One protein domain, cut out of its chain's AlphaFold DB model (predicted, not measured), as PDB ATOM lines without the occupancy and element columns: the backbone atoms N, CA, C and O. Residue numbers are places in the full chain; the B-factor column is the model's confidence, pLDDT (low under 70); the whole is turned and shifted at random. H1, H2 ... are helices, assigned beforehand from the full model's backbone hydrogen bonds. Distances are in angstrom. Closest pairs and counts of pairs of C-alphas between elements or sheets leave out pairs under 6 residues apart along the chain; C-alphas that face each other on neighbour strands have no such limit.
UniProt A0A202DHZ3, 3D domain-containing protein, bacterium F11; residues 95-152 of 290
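Overview. This is residues 95 to 152 of the 290 residues of the protein "3D domain-containing protein" of bacterium F11 (UniProt A0A202DHZ3). Four short helices make a small, rounded cluster: H3 and H2 run side by side in opposite ways, H1 makes the third corner of a triangle with them, and H4 lies across the end where H2 begins and H3 ends. The cluster is lightly joined, with H1 and H4 meeting at a corner by their last residues. The printed part has 58 residues with four named helices, H1, H2, H3 and H4 along the chain, and no named strand; its class is all helix. It is compact, with a radius of gyration of the C-alphas of 10.1 A and spans of 24 by 22 by 19 A.

Along the chain. The longest helix, H3, holds residues 128 to 140 and measures 19.0 A from C-alpha 128 at (16.643, -8.765, 43.630) to C-alpha 140 at (18.383, 9.758, 39.694). H2 holds residues 114 to 122, 12.8 A. H4 holds residues 143 to 150, 11.1 A, and ends at C-alpha 150 at (4.129, 7.020, 37.503). H1 holds residues 98 to 105, 10.5 A.

Arrangement. H3 is close to H2 but not clearly touching, with C-alphas 138 and 114 closest at 7.8 A; they run opposite ways at a shallow tilt of 18 degrees. H3 and H1 are also close but not clearly touching, C-alphas 130 and 100 being closest at 7.3 A, at a steep tilt of 53 degrees. H3 and H4 are close but not clearly touching, about perpendicular at 76 degrees, with C-alphas 138 and 146 closest at 7.6 A. H2 and H4 are close but not clearly touching, with C-alphas 114 and 143 closest at 5.9 A. H1 and H4 touch, C-alphas 105 and 150 being closest at 5.0 A, and are only just about perpendicular at 73 degrees. H1 and H2 are near each other. In H1, H2, H3 and H4 every O i to N i+4 pair is within hydrogen-bond range.

Size, cuts and confidence. The C-alphas farthest apart, those of Pro 128 and Gly 152, are 26.0 A apart. The printed part has no cut. The links H2 to H3 and H3 to H4 are tight, and H1 to H2 is short. The mean pLDDT of the printed part is 90.5, and no printed residue is under 70.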
ATOM      1  N   LEU A  95      12.889   2.995  34.257       84.06
ATOM      2  CA  LEU A  95      13.877   2.029  34.746       84.06
ATOM      3  C   LEU A  95      13.247   0.913  35.580       84.06
ATOM      4  O   LEU A  95      13.895  -0.081  35.884       84.06
ATOM      5  N   LEU A  96      12.011   1.075  36.043       88.62
ATOM      6  CA  LEU A  96      11.390   0.058  36.880       88.62
ATOM      7  C   LEU A  96      10.895  -1.102  35.999       88.62
ATOM      8  O   LEU A  96      10.395  -0.862  34.902       88.62
ATOM      9  N   PRO A  97      10.963  -2.363  36.458       88.31
ATOM     10  CA  PRO A  97      10.318  -3.477  35.768       88.31
ATOM     11  C   PRO A  97       8.818  -3.226  35.578       88.31
ATOM     12  O   PRO A  97       8.185  -2.639  36.453       88.31
ATOM     13  N   LEU A  98       8.226  -3.718  34.484       88.50
ATOM     14  CA  LEU A  98       6.832  -3.412  34.118       88.50
ATOM     15  C   LEU A  98       5.834  -3.684  35.256       88.50
ATOM     16  O   LEU A  98       4.989  -2.850  35.558       88.50
ATOM     17  N   LYS A  99       5.973  -4.816  35.953       90.31
ATOM     18  CA  LYS A  99       5.112  -5.144  37.099       90.31
ATOM     19  C   LYS A  99       5.256  -4.122  38.240       90.31
ATOM     20  O   LYS A  99       4.258  -3.728  38.833       90.31
ATOM     21  N   LEU A 100       6.467  -3.632  38.500       91.81
ATOM     22  CA  LEU A 100       6.715  -2.586  39.492       91.81
ATOM     23  C   LEU A 100       6.187  -1.216  39.031       91.81
ATOM     24  O   LEU A 100       5.650  -0.469  39.846       91.81
ATOM     25  N   GLN A 101       6.278  -0.913  37.732       92.31
ATOM     26  CA  GLN A 101       5.645   0.267  37.140       92.31
ATOM     27  C   GLN A 101       4.127   0.251  37.357       92.31
ATOM     28  O   GLN A 101       3.569   1.242  37.825       92.31
ATOM     29  N   THR A 102       3.468  -0.876  37.073       93.12
ATOM     30  CA  THR A 102       2.024  -1.059  37.287       93.12
ATOM     31  C   THR A 102       1.641  -0.853  38.752       93.12
ATOM     32  O   THR A 102       0.711  -0.104  39.041       93.12
ATOM     33  N   LEU A 103       2.400  -1.433  39.688       94.56
ATOM     34  CA  LEU A 103       2.162  -1.250  41.124       94.56
ATOM     35  C   LEU A 103       2.319   0.214  41.566       94.56
ATOM     36  O   LEU A 103       1.516   0.707  42.355       94.56
ATOM     37  N   LEU A 104       3.330   0.931  41.059       93.00
ATOM     38  CA  LEU A 104       3.542   2.343  41.399       93.00
ATOM     39  C   LEU A 104       2.472   3.265  40.795       93.00
ATOM     40  O   LEU A 104       2.207   4.330  41.352       93.00
ATOM     41  N   LYS A 105       1.903   2.901  39.636       93.25
ATOM     42  CA  LYS A 105       0.795   3.632  38.999       93.25
ATOM     43  C   LYS A 105      -0.469   3.566  39.846       93.25
ATOM     44  O   LYS A 105      -1.102   4.593  40.043       93.25
ATOM     45  N   GLY A 106      -0.778   2.391  40.397       93.75
ATOM     46  CA  GLY A 106      -1.947   2.176  41.258       93.75
ATOM     47  C   GLY A 106      -1.862   2.820  42.646       93.75
ATOM     48  O   GLY A 106      -2.783   2.675  43.441       93.75
ATOM     49  N   ARG A 107      -0.766   3.511  42.980       94.00
ATOM     50  CA  ARG A 107      -0.600   4.160  44.284       94.00
ATOM     51  C   ARG A 107      -1.167   5.582  44.257       94.00
ATOM     52  O   ARG A 107      -0.648   6.436  43.544       94.00
ATOM     53  N   GLU A 108      -2.142   5.861  45.117       92.69
ATOM     54  CA  GLU A 108      -2.834   7.163  45.172       92.69
ATOM     55  C   GLU A 108      -1.997   8.306  45.761       92.69
ATOM     56  O   GLU A 108      -2.184   9.467  45.401       92.69
ATOM     57  N   ARG A 109      -1.078   7.998  46.685       92.81
ATOM     58  CA  ARG A 109      -0.299   9.001  47.429       92.81
ATOM     59  C   ARG A 109       1.202   8.884  47.168       92.81
ATOM     60  O   ARG A 109       1.704   7.762  47.010       92.81
ATOM     61  N   PRO A 110       1.936  10.013  47.175       92.75
ATOM     62  CA  PRO A 110       3.384  10.003  47.037       92.75
ATOM     63  C   PRO A 110       4.076   9.218  48.157       92.75
ATOM     64  O   PRO A 110       3.492   8.865  49.182       92.75
ATOM     65  N   PHE A 111       5.348   8.916  47.922       92.94
ATOM     66  CA  PHE A 111       6.273   8.532  48.980       92.94
ATOM     67  C   PHE A 111       6.886   9.804  49.560       92.94
ATOM     68  O   PHE A 111       7.367  10.641  48.786       92.94
ATOM     69  N   GLU A 112       6.904   9.928  50.884       91.44
ATOM     70  CA  GLU A 112       7.518  11.072  51.562       91.44
ATOM     71  C   GLU A 112       9.026  10.851  51.685       91.44
ATOM     72  O   GLU A 112       9.829  11.746  51.417       91.44
ATOM     73  N   THR A 113       9.431   9.616  51.993       93.81
ATOM     74  CA  THR A 113      10.838   9.258  52.194       93.81
ATOM     75  C   THR A 113      11.291   8.076  51.336       93.81
ATOM     76  O   THR A 113      10.507   7.342  50.729       93.81
ATOM     77  N   ARG A 114      12.615   7.875  51.272       94.00
ATOM     78  CA  ARG A 114      13.188   6.665  50.660       94.00
ATOM     79  C   ARG A 114      12.839   5.413  51.469       94.00
ATOM     80  O   ARG A 114      12.706   4.353  50.866       94.00
ATOM     81  N   ASN A 115      12.679   5.524  52.788       95.62
ATOM     82  CA  ASN A 115      12.313   4.392  53.640       95.62
ATOM     83  C   ASN A 115      10.894   3.910  53.330       95.62
ATOM     84  O   ASN A 115      10.705   2.706  53.162       95.62
ATOM     85  N   ASP A 116       9.952   4.828  53.089       95.06
ATOM     86  CA  ASP A 116       8.571   4.498  52.704       95.06
ATOM     87  C   ASP A 116       8.519   3.630  51.439       95.06
ATOM     88  O   ASP A 116       7.672   2.744  51.307       95.06
ATOM     89  N   ILE A 117       9.427   3.880  50.485       94.94
ATOM     90  CA  ILE A 117       9.545   3.063  49.273       94.94
ATOM     91  C   ILE A 117       9.983   1.649  49.622       94.94
ATOM     92  O   ILE A 117       9.421   0.691  49.093       94.94
ATOM     93  N   TRP A 118      10.986   1.501  50.485       95.25
ATOM     94  CA  TRP A 118      11.511   0.189  50.852       95.25
ATOM     95  C   TRP A 118      10.511  -0.619  51.674       95.25
ATOM     96  O   TRP A 118      10.368  -1.817  51.434       95.25
ATOM     97  N   GLU A 119       9.785   0.017  52.588       95.31
ATOM     98  CA  GLU A 119       8.701  -0.619  53.339       95.31
ATOM     99  C   GLU A 119       7.553  -1.047  52.432       95.31
ATOM    100  O   GLU A 119       7.075  -2.176  52.527       95.31
ATOM    101  N   TRP A 120       7.143  -0.179  51.506       95.44
ATOM    102  CA  TRP A 120       6.138  -0.533  50.513       95.44
ATOM    103  C   TRP A 120       6.607  -1.682  49.622       95.44
ATOM    104  O   TRP A 120       5.858  -2.632  49.430       95.44
ATOM    105  N   LEU A 121       7.852  -1.650  49.135       94.81
ATOM    106  CA  LEU A 121       8.414  -2.723  48.317       94.81
ATOM    107  C   LEU A 121       8.408  -4.065  49.048       94.81
ATOM    108  O   LEU A 121       8.065  -5.060  48.422       94.81
ATOM    109  N   LYS A 122       8.747  -4.106  50.347       94.62
ATOM    110  CA  LYS A 122       8.727  -5.343  51.154       94.62
ATOM    111  C   LYS A 122       7.356  -6.030  51.141       94.62
ATOM    112  O   LYS A 122       7.314  -7.253  51.107       94.62
ATOM    113  N   LYS A 123       6.257  -5.264  51.108       94.88
ATOM    114  CA  LYS A 123       4.879  -5.796  51.061       94.88
ATOM    115  C   LYS A 123       4.539  -6.514  49.747       94.88
ATOM    116  O   LYS A 123       3.534  -7.207  49.691       94.88
ATOM    117  N   HIS A 124       5.358  -6.345  48.707       92.44
ATOM    118  CA  HIS A 124       5.143  -6.906  47.365       92.44
ATOM    119  C   HIS A 124       6.169  -7.980  46.988       92.44
ATOM    120  O   HIS A 124       6.355  -8.234  45.800       92.44
ATOM    121  N   ASP A 125       6.856  -8.555  47.980       90.81
ATOM    122  CA  ASP A 125       7.902  -9.576  47.823       90.81
ATOM    123  C   ASP A 125       8.902  -9.264  46.683       90.81
ATOM    124  O   ASP A 125       8.879  -9.846  45.591       90.81
ATOM    125  N   PRO A 126       9.761  -8.246  46.872       91.38
ATOM    126  CA  PRO A 126      10.509  -7.671  45.775       91.38
ATOM    127  C   PRO A 126      11.704  -8.558  45.421       91.38
ATOM    128  O   PRO A 126      12.639  -8.721  46.213       91.38
ATOM    129  N   SER A 127      11.728  -9.025  44.173       91.94
ATOM    130  CA  SER A 127      12.885  -9.724  43.605       91.94
ATOM    131  C   SER A 127      14.178  -8.878  43.677       91.94
ATOM    132  O   SER A 127      14.128  -7.639  43.730       91.94
ATOM    133  N   PRO A 128      15.374  -9.499  43.642       89.88
ATOM    134  CA  PRO A 128      16.643  -8.765  43.630       89.88
ATOM    135  C   PRO A 128      16.759  -7.739  42.493       89.88
ATOM    136  O   PRO A 128      17.306  -6.650  42.700       89.88
ATOM    137  N   SER A 129      16.201  -8.040  41.314       85.38
ATOM    138  CA  SER A 129      16.190  -7.124  40.166       85.38
ATOM    139  C   SER A 129      15.357  -5.874  40.445       85.38
ATOM    140  O   SER A 129      15.806  -4.766  40.157       85.38
ATOM    141  N   TRP A 130      14.208  -6.005  41.115       91.44
ATOM    142  CA  TRP A 130      13.385  -4.859  41.519       91.44
ATOM    143  C   TRP A 130      14.118  -3.954  42.499       91.44
ATOM    144  O   TRP A 130      14.134  -2.734  42.330       91.44
ATOM    145  N   LYS A 131      14.770  -4.547  43.507       90.62
ATOM    146  CA  LYS A 131      15.571  -3.792  44.481       90.62
ATOM    147  C   LYS A 131      16.686  -3.021  43.777       90.62
ATOM    148  O   LYS A 131      16.909  -1.849  44.084       90.62
ATOM    149  N   LYS A 132      17.370  -3.655  42.819       88.94
ATOM    150  CA  LYS A 132      18.422  -3.026  42.011       88.94
ATOM    151  C   LYS A 132      17.867  -1.867  41.177       88.94
ATOM    152  O   LYS A 132      18.391  -0.760  41.281       88.94
ATOM    153  N   ALA A 133      16.794  -2.091  40.420       87.81
ATOM    154  CA  ALA A 133      16.162  -1.072  39.586       87.81
ATOM    155  C   ALA A 133      15.673   0.130  40.407       87.81
ATOM    156  O   ALA A 133      15.989   1.270  40.077       87.81
ATOM    157  N   MET A 134      15.009  -0.116  41.541       91.69
ATOM    158  CA  MET A 134      14.565   0.949  42.441       91.69
ATOM    159  C   MET A 134      15.743   1.751  43.012       91.69
ATOM    160  O   MET A 134      15.696   2.980  43.035       91.69
ATOM    161  N   LYS A 135      16.833   1.089  43.435       89.88
ATOM    162  CA  LYS A 135      18.050   1.789  43.893       89.88
ATOM    163  C   LYS A 135      18.611   2.697  42.800       89.88
ATOM    164  O   LYS A 135      19.037   3.807  43.104       89.88
ATOM    165  N   ILE A 136      18.621   2.239  41.548       84.12
ATOM    166  CA  ILE A 136      19.101   3.036  40.413       84.12
ATOM    167  C   ILE A 136      18.166   4.225  40.169       84.12
ATOM    168  O   ILE A 136      18.651   5.353  40.113       84.12
ATOM    169  N   ALA A 137      16.849   4.014  40.121       86.12
ATOM    170  CA  ALA A 137      15.874   5.089  39.943       86.12
ATOM    171  C   ALA A 137      15.987   6.169  41.039       86.12
ATOM    172  O   ALA A 137      16.037   7.360  40.739       86.12
ATOM    173  N   LEU A 138      16.141   5.771  42.307       87.38
ATOM    174  CA  LEU A 138      16.264   6.690  43.451       87.38
ATOM    175  C   LEU A 138      17.624   7.388  43.591       87.38
ATOM    176  O   LEU A 138      17.761   8.309  44.406       87.38
ATOM    177  N   ARG A 139      18.634   6.969  42.818       82.88
ATOM    178  CA  ARG A 139      19.859   7.762  42.616       82.88
ATOM    179  C   ARG A 139      19.629   8.913  41.644       82.88
ATOM    180  O   ARG A 139      20.325   9.913  41.742       82.88
ATOM    181  N   GLN A 140      18.687   8.758  40.716       78.12
ATOM    182  CA  GLN A 140      18.383   9.758  39.694       78.12
ATOM    183  C   GLN A 140      17.340  10.768  40.171       78.12
ATOM    184  O   GLN A 140      17.323  11.897  39.701       78.12
ATOM    185  N   THR A 141      16.442  10.377  41.079       83.19
ATOM    186  CA  THR A 141      15.329  11.235  41.493       83.19
ATOM    187  C   THR A 141      14.897  11.014  42.940       83.19
ATOM    188  O   THR A 141      15.400  10.134  43.641       83.19
ATOM    189  N   THR A 142      13.963  11.840  43.405       87.25
ATOM    190  CA  THR A 142      13.380  11.747  44.746       87.25
ATOM    191  C   THR A 142      12.196  10.773  44.777       87.25
ATOM    192  O   THR A 142      11.558  10.549  43.745       87.25
ATOM    193  N   PRO A 143      11.839  10.224  45.954       91.00
ATOM    194  CA  PRO A 143      10.654   9.376  46.118       91.00
ATOM    195  C   PRO A 143       9.367   9.999  45.552       91.00
ATOM    196  O   PRO A 143       8.632   9.368  44.789       91.00
ATOM    197  N   ARG A 144       9.147  11.284  45.848       89.69
ATOM    198  CA  ARG A 144       7.999  12.054  45.361       89.69
ATOM    199  C   ARG A 144       8.001  12.220  43.842       89.69
ATOM    200  O   ARG A 144       6.952  12.074  43.218       89.69
ATOM    201  N   ASN A 145       9.152  12.502  43.232       86.56
ATOM    202  CA  ASN A 145       9.260  12.645  41.777       86.56
ATOM    203  C   ASN A 145       9.102  11.308  41.047       86.56
ATOM    204  O   ASN A 145       8.506  11.273  39.970       86.56
ATOM    205  N   LEU A 146       9.560  10.206  41.644       89.38
ATOM    206  CA  LEU A 146       9.332   8.869  41.103       89.38
ATOM    207  C   LEU A 146       7.835   8.527  41.068       89.38
ATOM    208  O   LEU A 146       7.343   8.040  40.055       89.38
ATOM    209  N   TRP A 147       7.094   8.853  42.133       91.75
ATOM    210  CA  TRP A 147       5.634   8.727  42.132       91.75
ATOM    211  C   TRP A 147       4.976   9.666  41.113       91.75
ATOM    212  O   TRP A 147       4.160   9.226  40.317       91.75
ATOM    213  N   ARG A 148       5.364  10.947  41.050       88.06
ATOM    214  CA  ARG A 148       4.832  11.880  40.033       88.06
ATOM    215  C   ARG A 148       4.989  11.326  38.612       88.06
ATOM    216  O   ARG A 148       4.051  11.414  37.826       88.06
ATOM    217  N   SER A 149       6.136  10.712  38.334       86.50
ATOM    218  CA  SER A 149       6.432  10.057  37.055       86.50
ATOM    219  C   SER A 149       5.476   8.915  36.737       86.50
ATOM    220  O   SER A 149       5.020   8.818  35.598       86.50
ATOM    221  N   SER A 150       5.120   8.082  37.724       89.44
ATOM    222  CA  SER A 150       4.129   7.020  37.503       89.44
ATOM    223  C   SER A 150       2.749   7.582  37.174       89.44
ATOM    224  O   SER A 150       2.030   6.990  36.377       89.44
ATOM    225  N   GLN A 151       2.420   8.767  37.691       89.50
ATOM    226  CA  GLN A 151       1.179   9.491  37.391       89.50
ATOM    227  C   GLN A 151       1.218  10.264  36.056       89.50
ATOM    228  O   GLN A 151       0.389  11.141  35.825       89.50
ATOM    229  N   GLY A 152       2.211  10.017  35.194       82.12
ATOM    230  CA  GLY A 152       2.370  10.715  33.912       82.12
ATOM    231  C   GLY A 152       2.869  12.161  34.031       82.12
ATOM    232  O   GLY A 152       2.924  12.878  33.032       82.12
TER     233      GLY A 152